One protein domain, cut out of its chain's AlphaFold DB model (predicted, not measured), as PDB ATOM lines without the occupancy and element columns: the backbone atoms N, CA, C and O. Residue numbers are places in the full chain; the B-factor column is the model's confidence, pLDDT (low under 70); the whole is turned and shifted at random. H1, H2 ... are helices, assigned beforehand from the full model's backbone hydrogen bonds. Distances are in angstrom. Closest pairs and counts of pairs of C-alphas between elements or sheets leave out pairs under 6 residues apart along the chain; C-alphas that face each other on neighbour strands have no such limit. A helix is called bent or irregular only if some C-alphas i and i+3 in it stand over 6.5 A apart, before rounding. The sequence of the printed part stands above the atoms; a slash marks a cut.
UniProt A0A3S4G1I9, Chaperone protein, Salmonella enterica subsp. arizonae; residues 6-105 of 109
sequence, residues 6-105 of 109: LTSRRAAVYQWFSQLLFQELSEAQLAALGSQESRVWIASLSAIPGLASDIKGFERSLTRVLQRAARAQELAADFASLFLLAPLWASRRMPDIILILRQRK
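AT A GLANCE: This is residues 6 to 105 of the 109 residues of the protein "Chaperone protein" of Salmonella enterica subsp. arizonae (UniProt A0A3S4G1I9). Six helices stand round an open middle as a loosely joined frame: H4 and H5 meet near their ends as a V, with the short H2 at its corner, H3 folds against H4 as a hairpin, and H1 runs from beside H3 toward H5 across the opening of the V. H6 sits near the far end of H5, reached by a link whose residues 91 to 95 stick out. The printed part has 100 residues with six named helices, H1 to H6 in chain order, and no named strand; the class is all helix. It is only just compact, close to loose, with a radius of gyration of the C-alphas of 14.9 A, and spans 38 by 36 by 25 A.

IN THESE COORDINATES: H1, residues 6 to 21, begins at C-alpha 6 (110.834, 132.114, 105.849) and is 22.8 A long from first to last C-alpha. H2 is residues 27 to 34, and H3 is residues 36 to 45, 14.7 A long. H4, residues 52 to 66, is 21.0 A long and ends at C-alpha 66 (133.115, 112.153, 109.541). H5, residues 71 to 84, is 18.6 A long; it is neither bent nor irregular, but only just, with C-alphas 81 and 84 6.1 A apart. H6, residues 96 to 103, ends at C-alpha 103 (133.450, 133.388, 88.467).

HOW THE PARTS SIT: H1 touches no helix, but is near H2, H3 and H6. H1 and H5 are only just apart, their closest C-alphas 8.1 A from each other. H3 and H4 form a helical hairpin and touch at a shallow tilt of 25 degrees, opposite ways; their closest C-alphas, of Leu 45 and Ile 55, are 7.0 A apart. H4 touches H2 with residues 62 to 66 alone, closest at the C-alphas of Gly 34 and Leu 66, 6.9 A. H4 and H5 are close but not clearly touching, the C-alphas of Val 65 and Arg 71 being 6.3 A apart, at a steep tilt of 64 degrees. H5 and H6 are close but not clearly touching, closest at the C-alphas of Phe 83 and Ile 98, 7.5 A, and about perpendicular at 77 degrees. In H2, H4, H5 and H6 every O i to N i+4 pair is within hydrogen-bond range; in H1 11 of 12 are, in H3 5 of 6.

THE WHOLE: The two C-alphas farthest apart, of Gln 36 and Leu 88, are 39.3 A from each other. The printed part has no cut. The link from H5 to H6, 11 residues, is long. Residues 91 to 96, of which 96 belongs to H6, stand free. The mean pLDDT of the printed part is 76.7; residues 86 to 105 are under 70, and H6 has a mean of 53.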
ATOM      1  N   LEU A   6     110.611 133.129 106.881       70.81
ATOM      2  CA  LEU A   6     110.834 132.114 105.849       70.81
ATOM      3  C   LEU A   6     112.014 132.452 104.924       70.81
ATOM      4  O   LEU A   6     112.777 131.565 104.549       70.81
ATOM      5  N   THR A   7     112.190 133.726 104.568       74.38
ATOM      6  CA  THR A   7     113.314 134.203 103.752       74.38
ATOM      7  C   THR A   7     114.636 134.012 104.487       74.38
ATOM      8  O   THR A   7     115.576 133.482 103.900       74.38
ATOM      9  N   SER A   8     114.699 134.362 105.774       72.50
ATOM     10  CA  SER A   8     115.908 134.182 106.588       72.50
ATOM     11  C   SER A   8     116.259 132.705 106.774       72.50
ATOM     12  O   SER A   8     117.424 132.327 106.665       72.50
ATOM     13  N   ARG A   9     115.257 131.837 106.969       70.38
ATOM     14  CA  ARG A   9     115.480 130.389 107.096       70.38
ATOM     15  C   ARG A   9     115.980 129.767 105.792       70.38
ATOM     16  O   ARG A   9     116.912 128.972 105.815       70.38
ATOM     17  N   ARG A  10     115.423 130.176 104.647       76.69
ATOM     18  CA  ARG A  10     115.915 129.754 103.323       76.69
ATOM     19  C   ARG A  10     117.332 130.256 103.055       76.69
ATOM     20  O   ARG A  10     118.145 129.493 102.551       76.69
ATOM     21  N   ALA A  11     117.641 131.498 103.426       78.56
ATOM     22  CA  ALA A  11     118.988 132.049 103.297       78.56
ATOM     23  C   ALA A  11     120.010 131.250 104.117       78.56
ATOM     24  O   ALA A  11     121.051 130.888 103.579       78.56
ATOM     25  N   ALA A  12     119.681 130.892 105.363       73.62
ATOM     26  CA  ALA A  12     120.535 130.045 106.197       73.62
ATOM     27  C   ALA A  12     120.770 128.664 105.565       73.62
ATOM     28  O   ALA A  12     121.899 128.183 105.534       73.62
ATOM     29  N   VAL A  13     119.727 128.051 104.996       76.88
ATOM     30  CA  VAL A  13     119.842 126.772 104.277       76.88
ATOM     31  C   VAL A  13     120.767 126.895 103.067       76.88
ATOM     32  O   VAL A  13     121.686 126.093 102.915       76.88
ATOM     33  N   TYR A  14     120.575 127.912 102.223       80.38
ATOM     34  CA  TYR A  14     121.441 128.134 101.062       80.38
ATOM     35  C   TYR A  14     122.884 128.419 101.464       80.38
ATOM     36  O   TYR A  14     123.807 127.890 100.847       80.38
ATOM     37  N   GLN A  15     123.087 129.211 102.514       77.00
ATOM     38  CA  GLN A  15     124.413 129.503 103.036       77.00
ATOM     39  C   GLN A  15     125.101 128.232 103.534       77.00
ATOM     40  O   GLN A  15     126.280 128.029 103.253       77.00
ATOM     41  N   TRP A  16     124.376 127.352 104.218       78.94
ATOM     42  CA  TRP A  16     124.930 126.097 104.703       78.94
ATOM     43  C   TRP A  16     125.289 125.137 103.562       78.94
ATOM     44  O   TRP A  16     126.418 124.658 103.495       78.94
ATOM     45  N   PHE A  17     124.393 124.943 102.586       79.75
ATOM     46  CA  PHE A  17     124.694 124.132 101.399       79.75
ATOM     47  C   PHE A  17     125.853 124.698 100.578       79.75
ATOM     48  O   PHE A  17     126.668 123.937 100.056       79.75
ATOM     49  N   SER A  18     125.963 126.025 100.480       80.50
ATOM     50  CA  SER A  18     127.043 126.655  99.721       80.50
ATOM     51  C   SER A  18     128.423 126.328 100.294       80.50
ATOM     52  O   SER A  18     129.361 126.152  99.525       80.50
ATOM     53  N   GLN A  19     128.546 126.150 101.612       76.94
ATOM     54  CA  GLN A  19     129.816 125.790 102.251       76.94
ATOM     55  C   GLN A  19     130.308 124.397 101.841       76.94
ATOM     56  O   GLN A  19     131.512 124.189 101.758       76.94
ATOM     57  N   LEU A  20     129.395 123.467 101.538       78.56
ATOM     58  CA  LEU A  20     129.735 122.106 101.105       78.56
ATOM     59  C   LEU A  20     130.160 122.026  99.634       78.56
ATOM     60  O   LEU A  20     130.829 121.076  99.242       78.56
ATOM     61  N   LEU A  21     129.729 122.987  98.812       76.75
ATOM     62  CA  LEU A  21     129.857 122.937  97.351       76.75
ATOM     63  C   LEU A  21     130.815 123.994  96.786       76.75
ATOM     64  O   LEU A  21     131.097 123.989  95.591       76.75
ATOM     65  N   PHE A  22     131.285 124.930  97.613       75.88
ATOM     66  CA  PHE A  22     132.115 126.043  97.156       75.88
ATOM     67  C   PHE A  22     133.581 125.666  96.947       75.88
ATOM     68  O   PHE A  22     134.217 126.148  96.011       75.88
ATOM     69  N   GLN A  23     134.121 124.832  97.825       74.62
ATOM     70  CA  GLN A  23     135.529 124.465  97.837       74.62
ATOM     71  C   GLN A  23     135.713 123.105  98.501       74.62
ATOM     72  O   GLN A  23     134.837 122.644  99.233       74.62
ATOM     73  N   GLU A  24     136.881 122.506  98.289       82.94
ATOM     74  CA  GLU A  24     137.323 121.347  99.059       82.94
ATOM     75  C   GLU A  24     137.258 121.661 100.561       82.94
ATOM     76  O   GLU A  24     137.732 122.708 101.022       82.94
ATOM     77  N   LEU A  25     136.624 120.762 101.314       83.75
ATOM     78  CA  LEU A  25     136.422 120.919 102.748       83.75
ATOM     79  C   LEU A  25     137.728 120.632 103.488       83.75
ATOM     80  O   LEU A  25     138.255 119.521 103.433       83.75
ATOM     81  N   SER A  26     138.225 121.622 104.227       83.81
ATOM     82  CA  SER A  26     139.368 121.425 105.122       83.81
ATOM     83  C   SER A  26     138.971 120.641 106.375       83.81
ATOM     84  O   SER A  26     137.803 120.615 106.766       83.81
ATOM     85  N   GLU A  27     139.946 120.060 107.081       84.44
ATOM     86  CA  GLU A  27     139.690 119.390 108.368       84.44
ATOM     87  C   GLU A  27     139.004 120.309 109.393       84.44
ATOM     88  O   GLU A  27     138.128 119.866 110.131       84.44
ATOM     89  N   ALA A  28     139.322 121.610 109.397       84.50
ATOM     90  CA  ALA A  28     138.655 122.579 110.266       84.50
ATOM     91  C   ALA A  28     137.164 122.742 109.915       84.50
ATOM     92  O   ALA A  28     136.314 122.796 110.806       84.50
ATOM     93  N   GLN A  29     136.829 122.769 108.621       83.75
ATOM     94  CA  GLN A  29     135.440 122.837 108.157       83.75
ATOM     95  C   GLN A  29     134.688 121.531 108.440       83.75
ATOM     96  O   GLN A  29     133.533 121.567 108.860       83.75
ATOM     97  N   LEU A  30     135.344 120.376 108.295       86.19
ATOM     98  CA  LEU A  30     134.769 119.075 108.650       86.19
ATOM     99  C   LEU A  30     134.522 118.943 110.154       86.19
ATOM    100  O   LEU A  30     133.472 118.445 110.564       86.19
ATOM    101  N   ALA A  31     135.443 119.434 110.985       85.94
ATOM    102  CA  ALA A  31     135.253 119.497 112.429       85.94
ATOM    103  C   ALA A  31     134.058 120.395 112.801       85.94
ATOM    104  O   ALA A  31     133.218 119.994 113.608       85.94
ATOM    105  N   ALA A  32     133.925 121.563 112.162       85.06
ATOM    106  CA  ALA A  32     132.786 122.459 112.361       85.06
ATOM    107  C   ALA A  32     131.452 121.820 111.928       85.06
ATOM    108  O   ALA A  32     130.455 121.935 112.644       85.06
ATOM    109  N   LEU A  33     131.428 121.080 110.814       83.88
ATOM    110  CA  LEU A  33     130.257 120.317 110.352       83.88
ATOM    111  C   LEU A  33     129.874 119.178 111.308       83.88
ATOM    112  O   LEU A  33     128.696 118.854 111.443       83.88
ATOM    113  N   GLY A  34     130.856 118.582 111.986       85.06
ATOM    114  CA  GLY A  34     130.637 117.547 112.996       85.06
ATOM    115  C   GLY A  34     130.215 118.063 114.371       85.06
ATOM    116  O   GLY A  34     129.829 117.248 115.217       85.06
ATOM    117  N   SER A  35     130.292 119.378 114.593       88.44
ATOM    118  CA  SER A  35     130.002 120.011 115.877       88.44
ATOM    119  C   SER A  35     128.549 119.821 116.314       88.44
ATOM    120  O   SER A  35     127.641 119.615 115.503       88.44
ATOM    121  N   GLN A  36     128.320 119.930 117.623       86.25
ATOM    122  CA  GLN A  36     126.975 119.852 118.183       86.25
ATOM    123  C   GLN A  36     126.061 120.953 117.634       86.25
ATOM    124  O   GLN A  36     124.887 120.699 117.380       86.25
ATOM    125  N   GLU A  37     126.599 122.151 117.399       86.44
ATOM    126  CA  GLU A  37     125.858 123.270 116.814       86.44
ATOM    127  C   GLU A  37     125.354 122.929 115.405       86.44
ATOM    128  O   GLU A  37     124.157 123.035 115.133       86.44
ATOM    129  N   SER A  38     126.237 122.418 114.541       84.69
ATOM    130  CA  SER A  38     125.867 121.965 113.196       84.69
ATOM    131  C   SER A  38     124.814 120.860 113.234       84.69
ATOM    132  O   SER A  38     123.861 120.897 112.458       84.69
ATOM    133  N   ARG A  39     124.928 119.901 114.163       86.81
ATOM    134  CA  ARG A  39     123.938 118.821 114.324       86.81
ATOM    135  C   ARG A  39     122.570 119.344 114.746       86.81
ATOM    136  O   ARG A  39     121.569 118.960 114.152       86.81
ATOM    137  N   VAL A  40     122.518 120.245 115.726       87.75
ATOM    138  CA  VAL A  40     121.265 120.878 116.170       87.75
ATOM    139  C   VAL A  40     120.635 121.681 115.031       87.75
ATOM    140  O   VAL A  40     119.423 121.615 114.820       87.75
ATOM    141  N   TRP A  41     121.451 122.401 114.259       85.88
ATOM    142  CA  TRP A  41     120.974 123.158 113.108       85.88
ATOM    143  C   TRP A  41     120.414 122.247 112.003       85.88
ATOM    144  O   TRP A  41     119.299 122.495 111.540       85.88
ATOM    145  N   ILE A  42     121.116 121.167 111.632       86.00
ATOM    146  CA  ILE A  42     120.643 120.179 110.643       86.00
ATOM    147  C   ILE A  42     119.328 119.548 111.115       86.00
ATOM    148  O   ILE A  42     118.355 119.527 110.361       86.00
ATOM    149  N   ALA A  43     119.258 119.115 112.377       86.44
ATOM    150  CA  ALA A  43     118.047 118.547 112.960       86.44
ATOM    151  C   ALA A  43     116.874 119.542 112.917       86.44
ATOM    152  O   ALA A  43     115.738 119.160 112.650       86.44
ATOM    153  N   SER A  44     117.129 120.846 113.078       85.50
ATOM    154  CA  SER A  44     116.084 121.874 112.965       85.50
ATOM    155  C   SER A  44     115.425 121.932 111.576       85.50
ATOM    156  O   SER A  44     114.310 122.448 111.446       85.50
ATOM    157  N   LEU A  45     116.075 121.406 110.529       82.06
ATOM    158  CA  LEU A  45     115.511 121.321 109.180       82.06
ATOM    159  C   LEU A  45     114.463 120.214 109.054       82.06
ATOM    160  O   LEU A  45     113.585 120.315 108.199       82.06
ATOM    161  N   SER A  46     114.480 119.202 109.930       83.38
ATOM    162  CA  SER A  46     113.460 118.146 109.924       83.38
ATOM    163  C   SER A  46     112.071 118.661 110.314       83.38
ATOM    164  O   SER A  46     111.081 117.972 110.090       83.38
ATOM    165  N   ALA A  47     111.986 119.868 110.886       81.25
ATOM    166  CA  ALA A  47     110.726 120.551 111.169       81.25
ATOM    167  C   ALA A  47     110.013 121.061 109.899       81.25
ATOM    168  O   ALA A  47     108.872 121.509 109.980       81.25
ATOM    169  N   ILE A  48     110.670 121.025 108.732       79.50
ATOM    170  CA  ILE A  48     110.060 121.372 107.445       79.50
ATOM    171  C   ILE A  48     109.273 120.151 106.933       79.50
ATOM    172  O   ILE A  48     109.873 119.087 106.735       79.50
ATOM    173  N   PRO A  49     107.950 120.273 106.694       76.94
ATOM    174  CA  PRO A  49     107.142 119.173 106.173       76.94
ATOM    175  C   PRO A  49     107.726 118.602 104.878       76.94
ATOM    176  O   PRO A  49     108.091 119.347 103.972       76.94
ATOM    177  N   GLY A  50     107.825 117.274 104.802       80.31
ATOM    178  CA  GLY A  50     108.380 116.562 103.645       80.31
ATOM    179  C   GLY A  50     109.902 116.380 103.652       80.31
ATOM    180  O   GLY A  50     110.385 115.536 102.910       80.31
ATOM    181  N   LEU A  51     110.652 117.077 104.515       80.88
ATOM    182  CA  LEU A  51     112.124 117.023 104.517       80.88
ATOM    183  C   LEU A  51     112.710 116.092 105.596       80.88
ATOM    184  O   LEU A  51     113.887 115.748 105.569       80.88
ATOM    185  N   ALA A  52     111.896 115.652 106.561       81.12
ATOM    186  CA  ALA A  52     112.369 114.914 107.734       81.12
ATOM    187  C   ALA A  52     113.122 113.609 107.406       81.12
ATOM    188  O   ALA A  52     114.106 113.282 108.073       81.12
ATOM    189  N   SER A  53     112.676 112.861 106.391       85.88
ATOM    190  CA  SER A  53     113.335 111.614 105.969       85.88
ATOM    191  C   SER A  53     114.711 111.880 105.355       85.88
ATOM    192  O   SER A  53     115.690 111.219 105.713       85.88
ATOM    193  N   ASP A  54     114.802 112.896 104.494       87.00
ATOM    194  CA  ASP A  54     116.039 113.266 103.808       87.00
ATOM    195  C   ASP A  54     117.083 113.787 104.794       87.00
ATOM    196  O   ASP A  54     118.245 113.387 104.722       87.00
ATOM    197  N   ILE A  55     116.667 114.587 105.784       87.88
ATOM    198  CA  ILE A  55     117.555 115.060 106.857       87.88
ATOM    199  C   ILE A  55     118.104 113.891 107.674       87.88
ATOM    200  O   ILE A  55     119.311 113.813 107.882       87.88
ATOM    201  N   LYS A  56     117.271 112.918 108.060       87.44
ATOM    202  CA  LYS A  56     117.751 111.713 108.764       87.44
ATOM    203  C   LYS A  56     118.694 110.862 107.909       87.44
ATOM    204  O   LYS A  56     119.594 110.199 108.430       87.44
ATOM    205  N   GLY A  57     118.472 110.802 106.596       88.88
ATOM    206  CA  GLY A  57     119.401 110.169 105.658       88.88
ATOM    207  C   GLY A  57     120.742 110.897 105.633       88.88
ATOM    208  O   GLY A  57     121.793 110.277 105.806       88.88
ATOM    209  N   PHE A  58     120.685 112.217 105.505       87.06
ATOM    210  CA  PHE A  58     121.840 113.094 105.477       87.06
ATOM    211  C   PHE A  58     122.669 113.017 106.767       87.06
ATOM    212  O   PHE A  58     123.872 112.792 106.689       87.06
ATOM    213  N   GLU A  59     122.052 113.098 107.948       89.12
ATOM    214  CA  GLU A  59     122.745 112.996 109.244       89.12
ATOM    215  C   GLU A  59     123.506 111.675 109.406       89.12
ATOM    216  O   GLU A  59     124.634 111.649 109.916       89.12
ATOM    217  N   ARG A  60     122.911 110.565 108.946       89.50
ATOM    218  CA  ARG A  60     123.558 109.246 108.958       89.50
ATOM    219  C   ARG A  60     124.757 109.207 108.018       89.50
ATOM    220  O   ARG A  60     125.819 108.733 108.421       89.50
ATOM    221  N   SER A  61     124.606 109.709 106.795       88.88
ATOM    222  CA  SER A  61     125.698 109.781 105.819       88.88
ATOM    223  C   SER A  61     126.828 110.689 106.302       88.88
ATOM    224  O   SER A  61     127.984 110.272 106.286       88.88
ATOM    225  N   LEU A  62     126.500 111.875 106.822       86.69
ATOM    226  CA  LEU A  62     127.463 112.819 107.384       86.69
ATOM    227  C   LEU A  62     128.238 112.188 108.544       86.69
ATOM    228  O   LEU A  62     129.461 112.254 108.580       86.69
ATOM    229  N   THR A  63     127.547 111.506 109.460       88.88
ATOM    230  CA  THR A  63     128.200 110.827 110.589       88.88
ATOM    231  C   THR A  63     129.161 109.737 110.115       88.88
ATOM    232  O   THR A  63     130.279 109.663 110.617       88.88
ATOM    233  N   ARG A  64     128.770 108.930 109.119       89.06
ATOM    234  CA  ARG A  64     129.647 107.895 108.543       89.06
ATOM    235  C   ARG A  64     130.894 108.486 107.898       89.06
ATOM    236  O   ARG A  64     131.980 107.963 108.106       89.06
ATOM    237  N   VAL A  65     130.740 109.560 107.126       87.38
ATOM    238  CA  VAL A  65     131.859 110.239 106.458       87.38
ATOM    239  C   VAL A  65     132.817 110.841 107.484       87.38
ATOM    240  O   VAL A  65     134.025 110.645 107.388       87.38
ATOM    241  N   LEU A  66     132.292 111.510 108.513       85.62
ATOM    242  CA  LEU A  66     133.115 112.153 109.541       85.62
ATOM    243  C   LEU A  66     133.889 111.166 110.429       85.62
ATOM    244  O   LEU A  66     134.853 111.585 111.066       85.62
ATOM    245  N   GLN A  67     133.494 109.891 110.476       87.69
ATOM    246  CA  GLN A  67     134.201 108.835 111.213       87.69
ATOM    247  C   GLN A  67     135.371 108.209 110.438       87.69
ATOM    248  O   GLN A  67     136.125 107.427 111.016       87.69
ATOM    249  N   ARG A  68     135.545 108.517 109.147       87.00
ATOM    250  CA  ARG A  68     136.644 107.952 108.349       87.00
ATOM    251  C   ARG A  68     137.972 108.624 108.680       87.00
ATOM    252  O   ARG A  68     138.043 109.846 108.792       87.00
ATOM    253  N   ALA A  69     139.033 107.822 108.766       78.94
ATOM    254  CA  ALA A  69     140.377 108.292 109.100       78.94
ATOM    255  C   ALA A  69     140.965 109.256 108.051       78.94
ATOM    256  O   ALA A  69     141.682 110.179 108.415       78.94
ATOM    257  N   ALA A  70     140.630 109.078 106.768       84.31
ATOM    258  CA  ALA A  70     141.117 109.902 105.655       84.31
ATOM    259  C   ALA A  70     140.020 110.800 105.044       84.31
ATOM    260  O   ALA A  70     140.063 111.135 103.860       84.31
ATOM    261  N   ARG A  71     139.021 111.194 105.845       87.12
ATOM    262  CA  ARG A  71     137.812 111.909 105.393       87.12
ATOM    263  C   ARG A  71     138.082 113.156 104.545       87.12
ATOM    264  O   ARG A  71     137.409 113.334 103.537       87.12
ATOM    265  N   ALA A  72     139.047 114.006 104.910       85.19
ATOM    266  CA  ALA A  72     139.341 115.218 104.143       85.19
ATOM    267  C   ALA A  72     139.900 114.899 102.755       85.19
ATOM    268  O   ALA A  72     139.501 115.518 101.775       85.19
ATOM    269  N   GLN A  73     140.777 113.900 102.662       85.31
ATOM    270  CA  GLN A  73     141.393 113.505 101.399       85.31
ATOM    271  C   GLN A  73     140.394 112.794 100.478       85.31
ATOM    272  O   GLN A  73     140.365 113.079  99.284       85.31
ATOM    273  N   GLU A  74     139.545 111.922 101.031       86.19
ATOM    274  CA  GLU A  74     138.445 111.293 100.284       86.19
ATOM    275  C   GLU A  74     137.482 112.347  99.727       86.19
ATOM    276  O   GLU A  74     137.201 112.361  98.532       86.19
ATOM    277  N   LEU A  75     137.028 113.279 100.570       86.62
ATOM    278  CA  LEU A  75     136.091 114.321 100.152       86.62
ATOM    279  C   LEU A  75     136.708 115.311  99.161       86.62
ATOM    280  O   LEU A  75     136.010 115.780  98.264       86.62
ATOM    281  N   ALA A  76     137.997 115.628  99.293       85.88
ATOM    282  CA  ALA A  76     138.710 116.449  98.319       85.88
ATOM    283  C   ALA A  76     138.818 115.738  96.960       85.88
ATOM    284  O   ALA A  76     138.574 116.355  95.924       85.88
ATOM    285  N   ALA A  77     139.103 114.431  96.950       85.19
ATOM    286  CA  ALA A  77     139.139 113.634  95.725       85.19
ATOM    287  C   ALA A  77     137.756 113.534  95.056       85.19
ATOM    288  O   ALA A  77     137.651 113.690  93.833       85.19
ATOM    289  N   ASP A  78     136.695 113.343  95.843       84.31
ATOM    290  CA  ASP A  78     135.311 113.363  95.360       84.31
ATOM    291  C   ASP A  78     134.953 114.739  94.782       84.31
ATOM    292  O   ASP A  78     134.414 114.831  93.678       84.31
ATOM    293  N   PHE A  79     135.303 115.826  95.478       83.94
ATOM    294  CA  PHE A  79     135.072 117.190  95.005       83.94
ATOM    295  C   PHE A  79     135.803 117.457  93.684       83.94
ATOM    296  O   PHE A  79     135.200 117.947  92.727       83.94
ATOM    297  N   ALA A  80     137.083 117.091  93.598       83.06
ATOM    298  CA  ALA A  80     137.862 117.232  92.378       83.06
ATOM    299  C   ALA A  80     137.236 116.436  91.226       83.06
ATOM    300  O   ALA A  80     137.067 116.972  90.134       83.06
ATOM    301  N   SER A  81     136.808 115.200  91.476       82.19
ATOM    302  CA  SER A  81     136.179 114.339  90.467       82.19
ATOM    303  C   SER A  81     134.831 114.884  89.978       82.19
ATOM    304  O   SER A  81     134.537 114.831  88.784       82.19
ATOM    305  N   LEU A  82     134.014 115.428  90.886       80.81
ATOM    306  CA  LEU A  82     132.657 115.894  90.592       80.81
ATOM    307  C   LEU A  82     132.602 117.317  90.019       80.81
ATOM    308  O   LEU A  82     131.754 117.588  89.171       80.81
ATOM    309  N   PHE A  83     133.477 118.223  90.468       77.00
ATOM    310  CA  PHE A  83     133.400 119.655  90.144       77.00
ATOM    311  C   PHE A  83     134.573 120.175  89.308       77.00
ATOM    312  O   PHE A  83     134.381 121.109  88.528       77.00
ATOM    313  N   LEU A  84     135.777 119.605  89.451       77.69
ATOM    314  CA  LEU A  84     136.984 120.105  88.772       77.69
ATOM    315  C   LEU A  84     137.321 119.313  87.502       77.69
ATOM    316  O   LEU A  84     137.667 119.905  86.482       77.69
ATOM    317  N   LEU A  85     137.189 117.989  87.561       74.88
ATOM    318  CA  LEU A  85     137.509 117.029  86.498       74.88
ATOM    319  C   LEU A  85     136.260 116.528  85.762       74.88
ATOM    320  O   LEU A  85     136.360 115.605  84.953       74.88
ATOM    321  N   ALA A  86     135.096 117.111  86.073       60.34
ATOM    322  CA  ALA A  86     133.781 116.627  85.679       60.34
ATOM    323  C   ALA A  86     133.761 116.166  84.205       60.34
ATOM    324  O   ALA A  86     134.065 116.967  83.312       60.34
ATOM    325  N   PRO A  87     133.409 114.899  83.911       54.16
ATOM    326  CA  PRO A  87     133.454 114.404  82.543       54.16
ATOM    327  C   PRO A  87     132.377 115.097  81.701       54.16
ATOM    328  O   PRO A  87     131.370 115.568  82.228       54.16
ATOM    329  N   LEU A  88     132.541 115.111  80.376       52.78
ATOM    330  CA  LEU A  88     131.670 115.814  79.415       52.78
ATOM    331  C   LEU A  88     130.150 115.544  79.575       52.78
ATOM    332  O   LEU A  88     129.341 116.363  79.145       52.78
ATOM    333  N   TRP A  89     129.728 114.460  80.240       50.22
ATOM    334  CA  TRP A  89     128.315 114.199  80.564       50.22
ATOM    335  C   TRP A  89     127.743 115.074  81.702       50.22
ATOM    336  O   TRP A  89     126.530 115.284  81.745       50.22
ATOM    337  N   ALA A  90     128.578 115.642  82.579       49.81
ATOM    338  CA  ALA A  90     128.184 116.609  83.614       49.81
ATOM    339  C   ALA A  90     127.866 118.000  83.030       49.81
ATOM    340  O   ALA A  90     127.013 118.725  83.548       49.81
ATOM    341  N   SER A  91     128.466 118.334  81.882       50.78
ATOM    342  CA  SER A  91     128.227 119.589  81.154       50.78
ATOM    343  C   SER A  91     126.779 119.725  80.646       50.78
ATOM    344  O   SER A  91     126.311 120.831  80.393       50.78
ATOM    345  N   ARG A  92     126.018 118.620  80.567       52.28
ATOM    346  CA  ARG A  92     124.633 118.604  80.066       52.28
ATOM    347  C   ARG A  92     123.544 118.778  81.138       52.28
ATOM    348  O   ARG A  92     122.382 118.894  80.764       52.28
ATOM    349  N   ARG A  93     123.871 118.769  82.443       50.66
ATOM    350  CA  ARG A  93     122.862 118.784  83.535       50.66
ATOM    351  C   ARG A  93     123.028 119.854  84.617       50.66
ATOM    352  O   ARG A  93     122.071 120.073  85.351       50.66
ATOM    353  N   MET A  94     124.168 120.535  84.723       50.91
ATOM    354  CA  MET A  94     124.337 121.638  85.685       50.91
ATOM    355  C   MET A  94     125.148 122.795  85.082       50.91
ATOM    356  O   MET A  94     126.346 122.885  85.347       50.91
ATOM    357  N   PRO A  95     124.539 123.695  84.284       50.19
ATOM    358  CA  PRO A  95     125.275 124.831  83.735       50.19
ATOM    359  C   PRO A  95     125.506 125.953  84.761       50.19
ATOM    360  O   PRO A  95     126.597 126.503  84.813       50.19
ATOM    361  N   ASP A  96     124.545 126.290  85.625       53.88
ATOM    362  CA  ASP A  96     124.571 127.644  86.210       53.88
ATOM    363  C   ASP A  96     125.273 127.783  87.571       53.88
ATOM    364  O   ASP A  96     126.008 128.745  87.794       53.88
ATOM    365  N   ILE A  97     125.124 126.827  88.495       54.47
ATOM    366  CA  ILE A  97     125.670 126.988  89.859       54.47
ATOM    367  C   ILE A  97     127.202 126.900  89.887       54.47
ATOM    368  O   ILE A  97     127.847 127.701  90.563       54.47
ATOM    369  N   ILE A  98     127.805 125.983  89.126       53.50
ATOM    370  CA  ILE A  98     129.269 125.820  89.106       53.50
ATOM    371  C   ILE A  98     129.935 127.020  88.412       53.50
ATOM    372  O   ILE A  98     130.979 127.490  88.867       53.50
ATOM    373  N   LEU A  99     129.312 127.582  87.369       53.25
ATOM    374  CA  LEU A  99     129.785 128.805  86.710       53.25
ATOM    375  C   LEU A  99     129.743 130.016  87.652       53.25
ATOM    376  O   LEU A  99     130.724 130.754  87.723       53.25
ATOM    377  N   ILE A 100     128.674 130.182  88.439       55.38
ATOM    378  CA  ILE A 100     128.561 131.274  89.422       55.38
ATOM    379  C   ILE A 100     129.647 131.171  90.507       55.38
ATOM    380  O   ILE A 100     130.257 132.180  90.870       55.38
ATOM    381  N   LEU A 101     129.930 129.968  91.016       52.19
ATOM    382  CA  LEU A 101     130.967 129.784  92.039       52.19
ATOM    383  C   LEU A 101     132.385 129.948  91.463       52.19
ATOM    384  O   LEU A 101     133.250 130.524  92.126       52.19
ATOM    385  N   ARG A 102     132.613 129.546  90.205       54.06
ATOM    386  CA  ARG A 102     133.902 129.701  89.508       54.06
ATOM    387  C   ARG A 102     134.236 131.160  89.182       54.06
ATOM    388  O   ARG A 102     135.391 131.560  89.314       54.06
ATOM    389  N   GLN A 103     133.245 131.974  88.815       50.31
ATOM    390  CA  GLN A 103     133.450 133.388  88.467       50.31
ATOM    391  C   GLN A 103     133.832 134.264  89.676       50.31
ATOM    392  O   GLN A 103     134.496 135.285  89.507       50.31
ATOM    393  N   ARG A 104     133.511 133.858  90.914       49.56
ATOM    394  CA  ARG A 104     133.839 134.659  92.110       49.56
ATOM    395  C   ARG A 104     135.307 134.567  92.559       49.56
ATOM    396  O   ARG A 104     135.745 135.404  93.340       49.56
ATOM    397  N   LYS A 105     136.082 133.591  92.069       49.22
ATOM    398  CA  LYS A 105     137.525 133.473  92.371       49.22
ATOM    399  C   LYS A 105     138.404 134.310  91.424       49.22
ATOM    400  O   LYS A 105     139.562 134.553  91.733       49.22
TER     401      LYS A 105